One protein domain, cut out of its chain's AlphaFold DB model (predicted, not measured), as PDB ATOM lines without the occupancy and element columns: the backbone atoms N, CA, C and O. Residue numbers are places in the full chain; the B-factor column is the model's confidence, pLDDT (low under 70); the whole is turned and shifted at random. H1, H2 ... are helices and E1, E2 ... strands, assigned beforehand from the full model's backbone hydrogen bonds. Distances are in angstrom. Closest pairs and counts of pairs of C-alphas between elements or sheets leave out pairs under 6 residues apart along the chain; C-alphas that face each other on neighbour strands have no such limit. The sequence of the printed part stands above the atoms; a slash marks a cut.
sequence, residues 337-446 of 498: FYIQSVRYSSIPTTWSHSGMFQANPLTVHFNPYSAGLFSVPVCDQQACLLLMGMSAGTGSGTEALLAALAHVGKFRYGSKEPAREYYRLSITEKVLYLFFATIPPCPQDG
ATOM      1  N   PHE A 337      44.642  49.490 -24.129       87.56
ATOM      2  CA  PHE A 337      45.173  48.627 -23.083       87.56
ATOM      3  C   PHE A 337      45.437  47.233 -23.664       87.56
ATOM      4  O   PHE A 337      44.966  46.884 -24.749       87.56
ATOM      5  N   TYR A 338      46.203  46.423 -22.943       89.94
ATOM      6  CA  TYR A 338      46.462  45.032 -23.311       89.94
ATOM      7  C   TYR A 338      46.127  44.088 -22.160       89.94
ATOM      8  O   TYR A 338      46.107  44.486 -20.995       89.94
ATOM      9  N   ILE A 339      45.862  42.823 -22.486       91.56
ATOM     10  CA  ILE A 339      45.662  41.768 -21.492       91.56
ATOM     11  C   ILE A 339      47.010  41.487 -20.821       91.56
ATOM     12  O   ILE A 339      47.958  41.037 -21.464       91.56
ATOM     13  N   GLN A 340      47.100  41.764 -19.525       91.50
ATOM     14  CA  GLN A 340      48.276  41.491 -18.702       91.50
ATOM     15  C   GLN A 340      48.260  40.044 -18.199       91.50
ATOM     16  O   GLN A 340      49.280  39.351 -18.266       91.50
ATOM     17  N   SER A 341      47.099  39.594 -17.720       92.75
ATOM     18  CA  SER A 341      46.828  38.200 -17.379       92.75
ATOM     19  C   SER A 341      45.334  37.874 -17.437       92.75
ATOM     20  O   SER A 341      44.475  38.751 -17.360       92.75
ATOM     21  N   VAL A 342      45.033  36.585 -17.572       93.62
ATOM     22  CA  VAL A 342      43.698  35.991 -17.456       93.62
ATOM     23  C   VAL A 342      43.800  34.851 -16.459       93.62
ATOM     24  O   VAL A 342      44.727  34.040 -16.529       93.62
ATOM     25  N   ARG A 343      42.850  34.780 -15.535       93.69
ATOM     26  CA  ARG A 343      42.732  33.699 -14.561       93.69
ATOM     27  C   ARG A 343      41.293  33.217 -14.535       93.69
ATOM     28  O   ARG A 343      40.376  34.003 -14.299       93.69
ATOM     29  N   TYR A 344      41.105  31.928 -14.758       95.56
ATOM     30  CA  TYR A 344      39.821  31.265 -14.637       95.56
ATOM     31  C   TYR A 344      39.916  30.105 -13.651       95.56
ATOM     32  O   TYR A 344      40.890  29.347 -13.670       95.56
ATOM     33  N   SER A 345      38.895  29.960 -12.815       95.19
ATOM     34  CA  SER A 345      38.700  28.791 -11.964       95.19
ATOM     35  C   SER A 345      37.209  28.560 -11.752       95.19
ATOM     36  O   SER A 345      36.497  29.474 -11.347       95.19
ATOM     37  N   SER A 346      36.738  27.332 -11.956       93.81
ATOM     38  CA  SER A 346      35.343  26.944 -11.694       93.81
ATOM     39  C   SER A 346      34.947  27.013 -10.208       93.81
ATOM     40  O   SER A 346      33.762  27.012  -9.886       93.81
ATOM     41  N   ILE A 347      35.931  27.081  -9.304       93.06
ATOM     42  CA  ILE A 347      35.765  27.134  -7.844       93.06
ATOM     43  C   ILE A 347      36.605  28.299  -7.282       93.06
ATOM     44  O   ILE A 347      37.763  28.440  -7.705       93.06
ATOM     45  N   PRO A 348      36.102  29.087  -6.305       92.75
ATOM     46  CA  PRO A 348      36.885  30.114  -5.617       92.75
ATOM     47  C   PRO A 348      38.249  29.591  -5.146       92.75
ATOM     48  O   PRO A 348      38.350  28.539  -4.514       92.75
ATOM     49  N   THR A 349      39.319  30.293  -5.513       89.81
ATOM     50  CA  THR A 349      40.681  29.738  -5.509       89.81
ATOM     51  C   THR A 349      41.699  30.749  -5.003       89.81
ATOM     52  O   THR A 349      41.766  31.875  -5.494       89.81
ATOM     53  N   THR A 350      42.547  30.329  -4.062       89.50
ATOM     54  CA  THR A 350      43.746  31.084  -3.678       89.50
ATOM     55  C   THR A 350      44.926  30.621  -4.527       89.50
ATOM     56  O   THR A 350      45.379  29.477  -4.425       89.50
ATOM     57  N   TRP A 351      45.440  31.518  -5.368       82.19
ATOM     58  CA  TRP A 351      46.567  31.234  -6.260       82.19
ATOM     59  C   TRP A 351      47.888  31.267  -5.485       82.19
ATOM     60  O   TRP A 351      48.358  32.358  -5.137       82.19
ATOM     61  N   SER A 352      48.519  30.107  -5.259       80.00
ATOM     62  CA  SER A 352      49.656  29.956  -4.327       80.00
ATOM     63  C   SER A 352      50.797  30.953  -4.563       80.00
ATOM     64  O   SER A 352      51.338  31.521  -3.621       80.00
ATOM     65  N   HIS A 353      51.102  31.230  -5.831       76.62
ATOM     66  CA  HIS A 353      52.199  32.098  -6.261       76.62
ATOM     67  C   HIS A 353      51.960  33.593  -6.006       76.62
ATOM     68  O   HIS A 353      52.906  34.373  -6.022       76.62
ATOM     69  N   SER A 354      50.703  34.010  -5.826       76.12
ATOM     70  CA  SER A 354      50.347  35.423  -5.624       76.12
ATOM     71  C   SER A 354      49.656  35.699  -4.291       76.12
ATOM     72  O   SER A 354      49.438  36.859  -3.958       76.12
ATOM     73  N   GLY A 355      49.254  34.657  -3.553       82.88
ATOM     74  CA  GLY A 355      48.432  34.776  -2.344       82.88
ATOM     75  C   GLY A 355      47.035  35.369  -2.580       82.88
ATOM     76  O   GLY A 355      46.265  35.497  -1.633       82.88
ATOM     77  N   MET A 356      46.691  35.738  -3.819       82.62
ATOM     78  CA  MET A 356      45.420  36.376  -4.139       82.62
ATOM     79  C   MET A 356      44.299  35.343  -4.182       82.62
ATOM     80  O   MET A 356      44.367  34.366  -4.934       82.62
ATOM     81  N   PHE A 357      43.257  35.604  -3.399       87.50
ATOM     82  CA  PHE A 357      41.987  34.898  -3.464       87.50
ATOM     83  C   PHE A 357      41.160  35.428  -4.639       87.50
ATOM     84  O   PHE A 357      40.810  36.607  -4.682       87.50
ATOM     85  N   GLN A 358      40.845  34.550  -5.586       90.50
ATOM     86  CA  GLN A 358      39.909  34.808  -6.670       90.50
ATOM     87  C   GLN A 358      38.546  34.221  -6.294       90.50
ATOM     88  O   GLN A 358      38.388  33.002  -6.239       90.50
ATOM     89  N   ALA A 359      37.573  35.098  -6.040       90.12
ATOM     90  CA  ALA A 359      36.181  34.719  -5.795       90.12
ATOM     91  C   ALA A 359      35.399  34.475  -7.099       90.12
ATOM     92  O   ALA A 359      34.562  33.581  -7.161       90.12
ATOM     93  N   ASN A 360      35.686  35.277  -8.127       91.81
ATOM     94  CA  ASN A 360      34.945  35.316  -9.386       91.81
ATOM     95  C   ASN A 360      35.482  34.271 -10.378       91.81
ATOM     96  O   ASN A 360      36.707  34.199 -10.535       91.81
ATOM     97  N   PRO A 361      34.629  33.492 -11.071       94.19
ATOM     98  CA  PRO A 361      35.070  32.452 -11.997       94.19
ATOM     99  C   PRO A 361      36.083  32.920 -13.042       94.19
ATOM    100  O   PRO A 361      37.085  32.240 -13.249       94.19
ATOM    101  N   LEU A 362      35.878  34.091 -13.653       94.44
ATOM    102  CA  LEU A 362      36.808  34.702 -14.603       94.44
ATOM    103  C   LEU A 362      37.314  36.042 -14.062       94.44
ATOM    104  O   LEU A 362      36.540  36.905 -13.659       94.44
ATOM    105  N   THR A 363      38.627  36.251 -14.095       93.44
ATOM    106  CA  THR A 363      39.259  37.545 -13.813       93.44
ATOM    107  C   THR A 363      40.297  37.845 -14.888       93.44
ATOM    108  O   THR A 363      41.215  37.057 -15.128       93.44
ATOM    109  N   VAL A 364      40.153  38.992 -15.544       92.44
ATOM    110  CA  VAL A 364      41.075  39.505 -16.559       92.44
ATOM    111  C   VAL A 364      41.713  40.773 -16.024       92.44
ATOM    112  O   VAL A 364      41.024  41.717 -15.647       92.44
ATOM    113  N   HIS A 365      43.036  40.790 -15.999       91.56
ATOM    114  CA  HIS A 365      43.824  41.959 -15.653       91.56
ATOM    115  C   HIS A 365      44.227  42.676 -16.934       91.56
ATOM    116  O   HIS A 365      44.974  42.129 -17.753       91.56
ATOM    117  N   PHE A 366      43.766  43.910 -17.105       90.00
ATOM    118  CA  PHE A 366      44.203  44.777 -18.193       90.00
ATOM    119  C   PHE A 366      45.313  45.713 -17.715       90.00
ATOM    120  O   PHE A 366      45.240  46.250 -16.610       90.00
ATOM    121  N   ASN A 367      46.324  45.940 -18.554       89.62
ATOM    122  CA  ASN A 367      47.294  47.007 -18.337       89.62
ATOM    123  C   ASN A 367      46.997  48.182 -19.288       89.62
ATOM    124  O   ASN A 367      47.226  48.056 -20.498       89.62
ATOM    125  N   PRO A 368      46.456  49.303 -18.785       84.62
ATOM    126  CA  PRO A 368      46.267  50.513 -19.574       84.62
ATOM    127  C   PRO A 368      47.596  51.232 -19.815       84.62
ATOM    128  O   PRO A 368      48.463  51.274 -18.949       84.62
ATOM    129  N   TYR A 369      47.737  51.898 -20.963       81.31
ATOM    130  CA  TYR A 369      48.921  52.719 -21.271       81.31
ATOM    131  C   TYR A 369      48.973  54.053 -20.484       81.31
ATOM    132  O   TYR A 369      49.640  55.002 -20.889       81.31
ATOM    133  N   SER A 370      48.275  54.144 -19.348       73.94
ATOM    134  CA  SER A 370      48.140  55.352 -18.530       73.94
ATOM    135  C   SER A 370      49.131  55.342 -17.366       73.94
ATOM    136  O   SER A 370      49.040  54.513 -16.462       73.94
ATOM    137  N   ALA A 371      50.062  56.299 -17.357       70.75
ATOM    138  CA  ALA A 371      51.094  56.408 -16.327       70.75
ATOM    139  C   ALA A 371      50.501  56.480 -14.903       70.75
ATOM    140  O   ALA A 371      49.860  57.469 -14.542       70.75
ATOM    141  N   GLY A 372      50.760  55.440 -14.101       70.31
ATOM    142  CA  GLY A 372      50.354  55.318 -12.695       70.31
ATOM    143  C   GLY A 372      49.274  54.262 -12.413       70.31
ATOM    144  O   GLY A 372      49.072  53.932 -11.249       70.31
ATOM    145  N   LEU A 373      48.620  53.706 -13.440       67.75
ATOM    146  CA  LEU A 373      47.849  52.461 -13.321       67.75
ATOM    147  C   LEU A 373      48.779  51.285 -13.646       67.75
ATOM    148  O   LEU A 373      49.524  51.353 -14.621       67.75
ATOM    149  N   PHE A 374      48.740  50.214 -12.849       70.25
ATOM    150  CA  PHE A 374      49.580  49.024 -13.065       70.25
ATOM    151  C   PHE A 374      48.773  47.795 -13.501       70.25
ATOM    152  O   PHE A 374      49.259  46.992 -14.308       70.25
ATOM    153  N   SER A 375      47.557  47.641 -12.971       86.06
ATOM    154  CA  SER A 375      46.616  46.590 -13.340       86.06
ATOM    155  C   SER A 375      45.174  47.012 -13.048       86.06
ATOM    156  O   SER A 375      44.879  47.573 -11.993       86.06
ATOM    157  N   VAL A 376      44.259  46.718 -13.972       86.81
ATOM    158  CA  VAL A 376      42.811  46.892 -13.794       86.81
ATOM    159  C   VAL A 376      42.157  45.508 -13.829       86.81
ATOM    160  O   VAL A 376      42.097  44.912 -14.909       86.81
ATOM    161  N   PRO A 377      41.700  44.964 -12.685       89.81
ATOM    162  CA  PRO A 377      40.974  43.701 -12.649       89.81
ATOM    163  C   PRO A 377      39.530  43.891 -13.125       89.81
ATOM    164  O   PRO A 377      38.820  44.788 -12.664       89.81
ATOM    165  N   VAL A 378      39.084  43.015 -14.019       89.50
ATOM    166  CA  VAL A 378      37.709  42.958 -14.528       89.50
ATOM    167  C   VAL A 378      37.219  41.518 -14.469       89.50
ATOM    168  O   VAL A 378      37.968  40.593 -14.778       89.50
ATOM    169  N   CYS A 379      35.962  41.324 -14.081       90.88
ATOM    170  CA  CYS A 379      35.430  40.009 -13.733       90.88
ATOM    171  C   CYS A 379      34.321  39.544 -14.689       90.88
ATOM    172  O   CYS A 379      33.577  40.355 -15.250       90.88
ATOM    173  N   ASP A 380      34.209  38.226 -14.844       90.12
ATOM    174  CA  ASP A 380      33.057  37.500 -15.397       90.12
ATOM    175  C   ASP A 380      32.461  38.090 -16.688       90.12
ATOM    176  O   ASP A 380      33.147  38.199 -17.708       90.12
ATOM    177  N   GLN A 381      31.175  38.453 -16.671       87.25
ATOM    178  CA  GLN A 381      30.459  38.956 -17.842       87.25
ATOM    179  C   GLN A 381      31.103  40.233 -18.396       87.25
ATOM    180  O   GLN A 381      31.209  40.382 -19.612       87.25
ATOM    181  N   GLN A 382      31.601  41.124 -17.533       85.69
ATOM    182  CA  GLN A 382      32.284  42.340 -17.974       85.69
ATOM    183  C   GLN A 382      33.623  42.023 -18.641       85.69
ATOM    184  O   GLN A 382      33.953  42.627 -19.657       85.69
ATOM    185  N   ALA A 383      34.364  41.033 -18.141       88.81
ATOM    186  CA  ALA A 383      35.572  40.565 -18.811       88.81
ATOM    187  C   ALA A 383      35.248  39.995 -20.203       88.81
ATOM    188  O   ALA A 383      35.903  40.356 -21.179       88.81
ATOM    189  N   CYS A 384      34.194  39.182 -20.323       87.25
ATOM    190  CA  CYS A 384      33.753  38.621 -21.604       87.25
ATOM    191  C   CYS A 384      33.360  39.702 -22.626       87.25
ATOM    192  O   CYS A 384      33.798  39.636 -23.775       87.25
ATOM    193  N   LEU A 385      32.592  40.716 -22.203       83.06
ATOM    194  CA  LEU A 385      32.207  41.860 -23.042       83.06
ATOM    195  C   LEU A 385      33.431  42.562 -23.648       83.06
ATOM    196  O   LEU A 385      33.465  42.848 -24.844       83.06
ATOM    197  N   LEU A 386      34.453  42.810 -22.828       83.12
ATOM    198  CA  LEU A 386      35.656  43.538 -23.238       83.12
ATOM    199  C   LEU A 386      36.628  42.706 -24.078       83.12
ATOM    200  O   LEU A 386      37.302  43.258 -24.947       83.12
ATOM    201  N   LEU A 387      36.716  41.400 -23.813       83.25
ATOM    202  CA  LEU A 387      37.544  40.472 -24.586       83.25
ATOM    203  C   LEU A 387      36.994  40.262 -25.999       83.25
ATOM    204  O   LEU A 387      37.760  40.232 -26.958       83.25
ATOM    205  N   MET A 388      35.673  40.104 -26.121       78.00
ATOM    206  CA  MET A 388      35.028  39.777 -27.393       78.00
ATOM    207  C   MET A 388      34.687  41.020 -28.225       78.00
ATOM    208  O   MET A 388      34.470  40.899 -29.427       78.00
ATOM    209  N   GLY A 389      34.576  42.203 -27.605       69.88
ATOM    210  CA  GLY A 389      34.094  43.425 -28.267       69.88
ATOM    211  C   GLY A 389      32.635  43.340 -28.741       69.88
ATOM    212  O   GLY A 389      32.156  44.220 -29.453       69.88
ATOM    213  N   MET A 390      31.924  42.275 -28.365       54.84
ATOM    214  CA  MET A 390      30.544  42.015 -28.761       54.84
ATOM    215  C   MET A 390      29.580  42.688 -27.784       54.84
ATOM    216  O   MET A 390      29.845  42.765 -26.583       54.84
ATOM    217  N   SER A 391      28.439  43.163 -28.294       52.72
ATOM    218  CA  SER A 391      27.380  43.697 -27.434       52.72
ATOM    219  C   SER A 391      26.855  42.614 -26.482       52.72
ATOM    220  O   SER A 391      27.016  41.419 -26.724       52.72
ATOM    221  N   ALA A 392      26.207  43.025 -25.390       53.69
ATOM    222  CA  ALA A 392      25.836  42.134 -24.289       53.69
ATOM    223  C   ALA A 392      24.777  41.057 -24.594       53.69
ATOM    224  O   ALA A 392      24.399  40.311 -23.692       53.69
ATOM    225  N   GLY A 393      24.311  40.943 -25.839       51.50
ATOM    226  CA  GLY A 393      23.462  39.837 -26.267       51.50
ATOM    227  C   GLY A 393      24.285  38.585 -26.562       51.50
ATOM    228  O   GLY A 393      24.988  38.566 -27.567       51.50
ATOM    229  N   THR A 394      24.159  37.568 -25.697       59.22
ATOM    230  CA  THR A 394      24.290  36.110 -25.964       59.22
ATOM    231  C   THR A 394      24.964  35.726 -27.288       59.22
ATOM    232  O   THR A 394      24.356  35.144 -28.188       59.22
ATOM    233  N   GLY A 395      26.238  36.090 -27.425       73.62
ATOM    234  CA  GLY A 395      27.055  35.718 -28.568       73.62
ATOM    235  C   GLY A 395      27.554  34.292 -28.392       73.62
ATOM    236  O   GLY A 395      28.178  33.984 -27.376       73.62
ATOM    237  N   SER A 396      27.366  33.449 -29.407       83.62
ATOM    238  CA  SER A 396      27.872  32.069 -29.418       83.62
ATOM    239  C   SER A 396      29.377  31.978 -29.133       83.62
ATOM    240  O   SER A 396      29.828  31.012 -28.529       83.62
ATOM    241  N   GLY A 397      30.158  33.005 -29.495       85.44
ATOM    242  CA  GLY A 397      31.577  33.110 -29.144       85.44
ATOM    243  C   GLY A 397      31.842  33.288 -27.643       85.44
ATOM    244  O   GLY A 397      32.774  32.684 -27.120       85.44
ATOM    245  N   THR A 398      31.016  34.061 -26.930       86.94
ATOM    246  CA  THR A 398      31.128  34.232 -25.469       86.94
ATOM    247  C   THR A 398      30.766  32.941 -24.742       86.94
ATOM    248  O   THR A 398      31.481  32.521 -23.833       86.94
ATOM    249  N   GLU A 399      29.688  32.282 -25.168       89.44
ATOM    250  CA  GLU A 399      29.269  30.989 -24.619       89.44
ATOM    251  C   GLU A 399      30.315  29.900 -24.893       89.44
ATOM    252  O   GLU A 399      30.680  29.165 -23.980       89.44
ATOM    253  N   ALA A 400      30.879  29.850 -26.106       91.19
ATOM    254  CA  ALA A 400      31.957  28.926 -26.455       91.19
ATOM    255  C   ALA A 400      33.240  29.176 -25.644       91.19
ATOM    256  O   ALA A 400      33.862  28.218 -25.186       91.19
ATOM    257  N   LEU A 401      33.623  30.440 -25.417       92.44
ATOM    258  CA  LEU A 401      34.773  30.789 -24.577       92.44
ATOM    259  C   LEU A 401      34.559  30.343 -23.125       92.44
ATOM    260  O   LEU A 401      35.438  29.710 -22.540       92.44
ATOM    261  N   LEU A 402      33.386  30.628 -22.550       92.56
ATOM    262  CA  LEU A 402      33.046  30.214 -21.188       92.56
ATOM    263  C   LEU A 402      32.945  28.690 -21.055       92.56
ATOM    264  O   LEU A 402      33.425  28.145 -20.065       92.56
ATOM    265  N   ALA A 403      32.402  27.990 -22.055       93.62
ATOM    266  CA  ALA A 403      32.352  26.530 -22.086       93.62
ATOM    267  C   ALA A 403      33.753  25.901 -22.199       93.62
ATOM    268  O   ALA A 403      34.047  24.935 -21.495       93.62
ATOM    269  N   ALA A 404      34.644  26.465 -23.022       95.31
ATOM    270  CA  ALA A 404      36.031  26.011 -23.135       95.31
ATOM    271  C   ALA A 404      36.820  26.234 -21.832       95.31
ATOM    272  O   ALA A 404      37.549  25.344 -21.392       95.31
ATOM    273  N   LEU A 405      36.636  27.387 -21.180       95.62
ATOM    274  CA  LEU A 405      37.208  27.664 -19.860       95.62
ATOM    275  C   LEU A 405      36.663  26.695 -18.796       95.62
ATOM    276  O   LEU A 405      37.444  26.111 -18.046       95.62
ATOM    277  N   ALA A 406      35.346  26.464 -18.774       95.06
ATOM    278  CA  ALA A 406      34.695  25.540 -17.847       95.06
ATOM    279  C   ALA A 406      35.145  24.083 -18.038       95.06
ATOM    280  O   ALA A 406      35.357  23.391 -17.045       95.06
ATOM    281  N   HIS A 407      35.356  23.638 -19.283       95.19
ATOM    282  CA  HIS A 407      35.907  22.314 -19.589       95.19
ATOM    283  C   HIS A 407      37.318  22.136 -19.013       95.19
ATOM    284  O   HIS A 407      37.608  21.094 -18.430       95.19
ATOM    285  N   VAL A 408      38.185  23.145 -19.139       94.56
ATOM    286  CA  VAL A 408      39.536  23.112 -18.549       94.56
ATOM    287  C   VAL A 408      39.488  23.216 -17.015       94.56
ATOM    288  O   VAL A 408      40.389  22.742 -16.323       94.56
ATOM    289  N   GLY A 409      38.450  23.848 -16.460       93.94
ATOM    290  CA  GLY A 409      38.203  23.992 -15.023       93.94
ATOM    291  C   GLY A 409      39.110  25.011 -14.327       93.94
ATOM    292  O   GLY A 409      38.629  25.792 -13.506       93.94
ATOM    293  N   LYS A 410      40.403  25.054 -14.675       92.44
ATOM    294  CA  LYS A 410      41.401  26.017 -14.183       92.44
ATOM    295  C   LYS A 410      42.335  26.451 -15.303       92.44
ATOM    296  O   LYS A 410      43.069  25.631 -15.837       92.44
ATOM    297  N   PHE A 411      42.366  27.743 -15.613       93.00
ATOM    298  CA  PHE A 411      43.196  28.289 -16.687       93.00
ATOM    299  C   PHE A 411      43.932  29.552 -16.224       93.00
ATOM    300  O   PHE A 411      43.351  30.415 -15.563       93.00
ATOM    301  N   ARG A 412      45.213  29.677 -16.581       91.75
ATOM    302  CA  ARG A 412      46.034  30.878 -16.351       91.75
ATOM    303  C   ARG A 412      46.699  31.283 -17.660       91.75
ATOM    304  O   ARG A 412      47.232  30.434 -18.360       91.75
ATOM    305  N   TYR A 413      46.743  32.577 -17.936       92.75
ATOM    306  CA  TYR A 413      47.498  33.176 -19.035       92.75
ATOM    307  C   TYR A 413      48.073  34.521 -18.576       92.75
ATOM    308  O   TYR A 413      47.461  35.199 -17.755       92.75
ATOM    309  N   GLY A 414      49.225  34.934 -19.102       90.81
ATOM    310  CA  GLY A 414      49.810  36.252 -18.839       90.81
ATOM    311  C   GLY A 414      51.334  36.236 -18.813       90.81
ATOM    312  O   GLY A 414      51.948  35.203 -18.568       90.81
ATOM    313  N   SER A 415      51.962  37.394 -19.022       82.62
ATOM    314  CA  SER A 415      53.431  37.508 -19.137       82.62
ATOM    315  C   SER A 415      54.199  37.307 -17.824       82.62
ATOM    316  O   SER A 415      55.408  37.090 -17.847       82.62
ATOM    317  N   LYS A 416      53.504  37.398 -16.683       80.06
ATOM    318  CA  LYS A 416      54.034  37.140 -15.332       80.06
ATOM    319  C   LYS A 416      53.516  35.838 -14.718       80.06
ATOM    320  O   LYS A 416      53.955  35.463 -13.635       80.06
ATOM    321  N   GLU A 417      52.556  35.184 -15.364       75.81
ATOM    322  CA  GLU A 417      52.156  33.839 -14.964       75.81
ATOM    323  C   GLU A 417      53.253  32.878 -15.446       75.81
ATOM    324  O   GLU A 417      53.800  33.100 -16.530       75.81
ATOM    325  N   PRO A 418      53.608  31.826 -14.688       65.38
ATOM    326  CA  PRO A 418      54.522  30.818 -15.196       65.38
ATOM    327  C   PRO A 418      53.870  30.176 -16.421       65.38
ATOM    328  O   PRO A 418      52.916  29.403 -16.302       65.38
ATOM    329  N   ALA A 419      54.368  30.524 -17.610       63.19
ATOM    330  CA  ALA A 419      54.069  29.778 -18.814       63.19
ATOM    331  C   ALA A 419      54.515  28.349 -18.531       63.19
ATOM    332  O   ALA A 419      55.705  28.084 -18.343       63.19
ATOM    333  N   ARG A 420      53.542  27.446 -18.425       63.34
ATOM    334  CA  ARG A 420      53.839  26.032 -18.261       63.34
ATOM    335  C   ARG A 420      54.746  25.577 -19.379       63.34
ATOM    336  O   ARG A 420      54.733  26.141 -20.470       63.34
ATOM    337  N   GLU A 421      55.438  24.481 -19.115       73.00
ATOM    338  CA  GLU A 421      55.887  23.561 -20.146       73.00
ATOM    339  C   GLU A 421      54.743  23.351 -21.158       73.00
ATOM    340  O   GLU A 421      53.821  22.576 -20.910       73.00
ATOM    341  N   TYR A 422      54.757  24.110 -22.264       76.94
ATOM    342  CA  TYR A 422      53.595  24.296 -23.149       76.94
ATOM    343  C   TYR A 422      53.099  22.963 -23.715       76.94
ATOM    344  O   TYR A 422      51.913  22.781 -23.971       76.94
ATOM    345  N   TYR A 423      53.998  21.986 -23.834       81.94
ATOM    346  CA  TYR A 423      53.684  20.617 -24.212       81.94
ATOM    347  C   TYR A 423      52.729  19.902 -23.241       81.94
ATOM    348  O   TYR A 423      51.877  19.162 -23.733       81.94
ATOM    349  N   ARG A 424      52.794  20.166 -21.924       87.25
ATOM    350  CA  ARG A 424      51.914  19.563 -20.897       87.25
ATOM    351  C   ARG A 424      50.481  20.098 -20.897       87.25
ATOM    352  O   ARG A 424      49.628  19.507 -20.250       87.25
ATOM    353  N   LEU A 425      50.217  21.210 -21.581       88.81
ATOM    354  CA  LEU A 425      48.866  21.758 -21.698       88.81
ATOM    355  C   LEU A 425      47.983  20.831 -22.548       88.81
ATOM    356  O   LEU A 425      48.422  20.308 -23.580       88.81
ATOM    357  N   SER A 426      46.725  20.669 -22.156       92.06
ATOM    358  CA  SER A 426      45.684  20.045 -22.979       92.06
ATOM    359  C   SER A 426      45.498  20.789 -24.311       92.06
ATOM    360  O   SER A 426      45.942  21.926 -24.490       92.06
ATOM    361  N   ILE A 427      44.831  20.154 -25.281       94.19
ATOM    362  CA  ILE A 427      44.536  20.794 -26.576       94.19
ATOM    363  C   ILE A 427      43.685  22.057 -26.357       94.19
ATOM    364  O   ILE A 427      43.994  23.107 -26.918       94.19
ATOM    365  N   THR A 428      42.683  21.988 -25.476       95.25
ATOM    366  CA  THR A 428      41.814  23.117 -25.115       95.25
ATOM    367  C   THR A 428      42.599  24.260 -24.465       95.25
ATOM    368  O   THR A 428      42.453  25.408 -24.881       95.25
ATOM    369  N   GLU A 429      43.505  23.973 -23.520       93.81
ATOM    370  CA  GLU A 429      44.403  24.991 -22.949       93.81
ATOM    371  C   GLU A 429      45.300  25.632 -24.014       93.81
ATOM    372  O   GLU A 429      45.448  26.851 -24.012       93.81
ATOM    373  N   LYS A 430      45.877  24.856 -24.942       93.50
ATOM    374  CA  LYS A 430      46.719  25.388 -26.035       93.50
ATOM    375  C   LYS A 430      45.938  26.334 -26.949       93.50
ATOM    376  O   LYS A 430      46.445  27.401 -27.290       93.50
ATOM    377  N   VAL A 431      44.698  25.980 -27.295       94.44
ATOM    378  CA  VAL A 431      43.796  26.838 -28.083       94.44
ATOM    379  C   VAL A 431      43.454  28.122 -27.323       94.44
ATOM    380  O   VAL A 431      43.542  29.200 -27.905       94.44
ATOM    381  N   LEU A 432      43.148  28.041 -26.023       94.69
ATOM    382  CA  LEU A 432      42.901  29.220 -25.183       94.69
ATOM    383  C   LEU A 432      44.152  30.108 -25.051       94.69
ATOM    384  O   LEU A 432      44.050  31.326 -25.175       94.69
ATOM    385  N   TYR A 433      45.339  29.525 -24.858       93.38
ATOM    386  CA  TYR A 433      46.611  30.258 -24.841       93.38
ATOM    387  C   TYR A 433      46.847  31.009 -26.155       93.38
ATOM    388  O   TYR A 433      47.192  32.190 -26.123       93.38
ATOM    389  N   LEU A 434      46.634  30.355 -27.301       92.56
ATOM    390  CA  LEU A 434      46.772  30.983 -28.616       92.56
ATOM    391  C   LEU A 434      45.720  32.077 -28.837       92.56
ATOM    392  O   LEU A 434      46.057  33.145 -29.340       92.56
ATOM    393  N   PHE A 435      44.473  31.848 -28.421       92.94
ATOM    394  CA  PHE A 435      43.414  32.856 -28.440       92.94
ATOM    395  C   PHE A 435      43.841  34.106 -27.655       92.94
ATOM    396  O   PHE A 435      43.996  35.169 -28.250       92.94
ATOM    397  N   PHE A 436      44.166  33.989 -26.365       92.50
ATOM    398  CA  PHE A 436      44.572  35.148 -25.555       92.50
ATOM    399  C   PHE A 436      45.901  35.794 -25.994       92.50
ATOM    400  O   PHE A 436      46.087  36.991 -25.770       92.50
ATOM    401  N   ALA A 437      46.798  35.048 -26.648       90.44
ATOM    402  CA  ALA A 437      48.020  35.584 -27.258       90.44
ATOM    403  C   ALA A 437      47.787  36.334 -28.581       90.44
ATOM    404  O   ALA A 437      48.636  37.133 -28.979       90.44
ATOM    405  N   THR A 438      46.667  36.084 -29.264       90.75
ATOM    406  CA  THR A 438      46.324  36.701 -30.558       90.75
ATOM    407  C   THR A 438      45.257  37.790 -30.454       90.75
ATOM    408  O   THR A 438      45.030  38.492 -31.440       90.75
ATOM    409  N   ILE A 439      44.642  37.996 -29.279       87.56
ATOM    410  CA  ILE A 439      43.738  39.131 -29.050       87.56
ATOM    411  C   ILE A 439      44.508  40.447 -29.275       87.56
ATOM    412  O   ILE A 439      45.501  40.705 -28.585       87.56
ATOM    413  N   PRO A 440      44.072  41.300 -30.222       84.06
ATOM    414  CA  PRO A 440      44.694  42.598 -30.447       84.06
ATOM    415  C   PRO A 440      44.425  43.545 -29.262       84.06
ATOM    416  O   PRO A 440      43.487  43.323 -28.495       84.06
ATOM    417  N   PRO A 441      45.206  44.630 -29.106       81.88
ATOM    418  CA  PRO A 441      44.966  45.624 -28.062       81.88
ATOM    419  C   PRO A 441      43.527  46.153 -28.093       81.88
ATOM    420  O   PRO A 441      43.038  46.575 -29.142       81.88
ATOM    421  N   CYS A 442      42.872  46.154 -26.935       78.62
ATOM    422  CA  CYS A 442      41.514  46.661 -26.771       78.62
ATOM    423  C   CYS A 442      41.531  48.105 -26.233       78.62
ATOM    424  O   CYS A 442      42.510  48.527 -25.617       78.62
ATOM    425  N   PRO A 443      40.450  48.874 -26.429       77.75
ATOM    426  CA  PRO A 443      39.338  48.591 -27.332       77.75
ATOM    427  C   PRO A 443      39.743  48.836 -28.799       77.75
ATOM    428  O   PRO A 443      40.544  49.723 -29.082       77.75
ATOM    429  N   GLN A 444      39.182  48.061 -29.733       71.19
ATOM    430  CA  GLN A 444      39.420  48.274 -31.172       71.19
ATOM    431  C   GLN A 444      38.692  49.531 -31.674       71.19
ATOM    432  O   GLN A 444      39.282  50.352 -32.371       71.19
ATOM    433  N   ASP A 445      37.444  49.707 -31.231       70.88
ATOM    434  CA  ASP A 445      36.565  50.828 -31.554       70.88
ATOM    435  C   ASP A 445      36.061  51.519 -30.278       70.88
ATOM    436  O   ASP A 445      36.005  50.927 -29.199       70.88
ATOM    437  N   GLY A 446      35.654  52.785 -30.382       74.94
ATOM    438  CA  GLY A 446      34.902  53.480 -29.325       74.94
ATOM    439  C   GLY A 446      35.719  54.057 -28.161       74.94
ATOM    440  O   GLY A 446      35.372  55.129 -27.671       74.94
TER     441      GLY A 446
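AT A GLANCE: This is residues 337 to 446 of the 498 residues of an uncharacterized protein of Anopheles maculatus (UniProt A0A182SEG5). Three helices cover one face of a four-stranded antiparallel sheet, making two layers, helices on one face of a sheet. A small turn holding E2 lies away from the helices, far from the middle of the domain. The 110 printed residues hold E1, E2, E3, E4, H1, H2, E5 and H3 in that order; the sheet runs E4, E3, E1, E5, and the class is mixed. The whole is compact, with a radius of gyration of the C-alphas of 13.7 A, and spans 38 by 36 by 26 A.

IN THESE COORDINATES: Find C-alpha 337 at (45.173, 48.627, -23.083); there E1 begins, running 23.6 A to residue 345 and bending by 51 degrees at residue 340. Next come E2, residues 349 to 351, E3, residues 362 to 368, 19.1 A, and E4, residues 376 to 379. Read on through H1, residues 380 to 388, H2, residues 396 to 408, 18.3 A, and E5, residues 410 to 414. H3, residues 427 to 438, runs 16.5 A to C-alpha 438 at (46.324, 36.701, -30.558).

HOW THE PARTS SIT: Look between E3 and E1 for N 343 and O 363, 2.8 A apart. For E1 and E5 see N 342 and O 413, 2.8 A; for the hairpin E3 and E4, N 364 and O 378, 2.8 A. E2 pairs with no named strand; its residues 349 to 350 pair antiparallel with 357 to 358. H1 lies over E3 at a height over the sheet of 8.8 A, and H3 is on the same face at 9.8 A. H2 touches H3 with residues 404 to 408 alone, closest at the C-alphas of Ala 404 and Thr 428, 6.8 A, at a steep tilt of 51 degrees. H2 and H1 only just touch, with 3 pairs of C-alphas within 8 A, closest at Thr 398 and Cys 384, 6.4 A. In H1, H2 and H3 every O i to N i+4 pair is within hydrogen-bond range.

THE WHOLE: The C-alphas farthest apart, Arg 424 and Gly 446, are 38.9 A apart. The printed part has no cut; the link from E5 to H3 is long. Look for pLDDT under 70 at residues 373, 389 to 394 and 418 to 420.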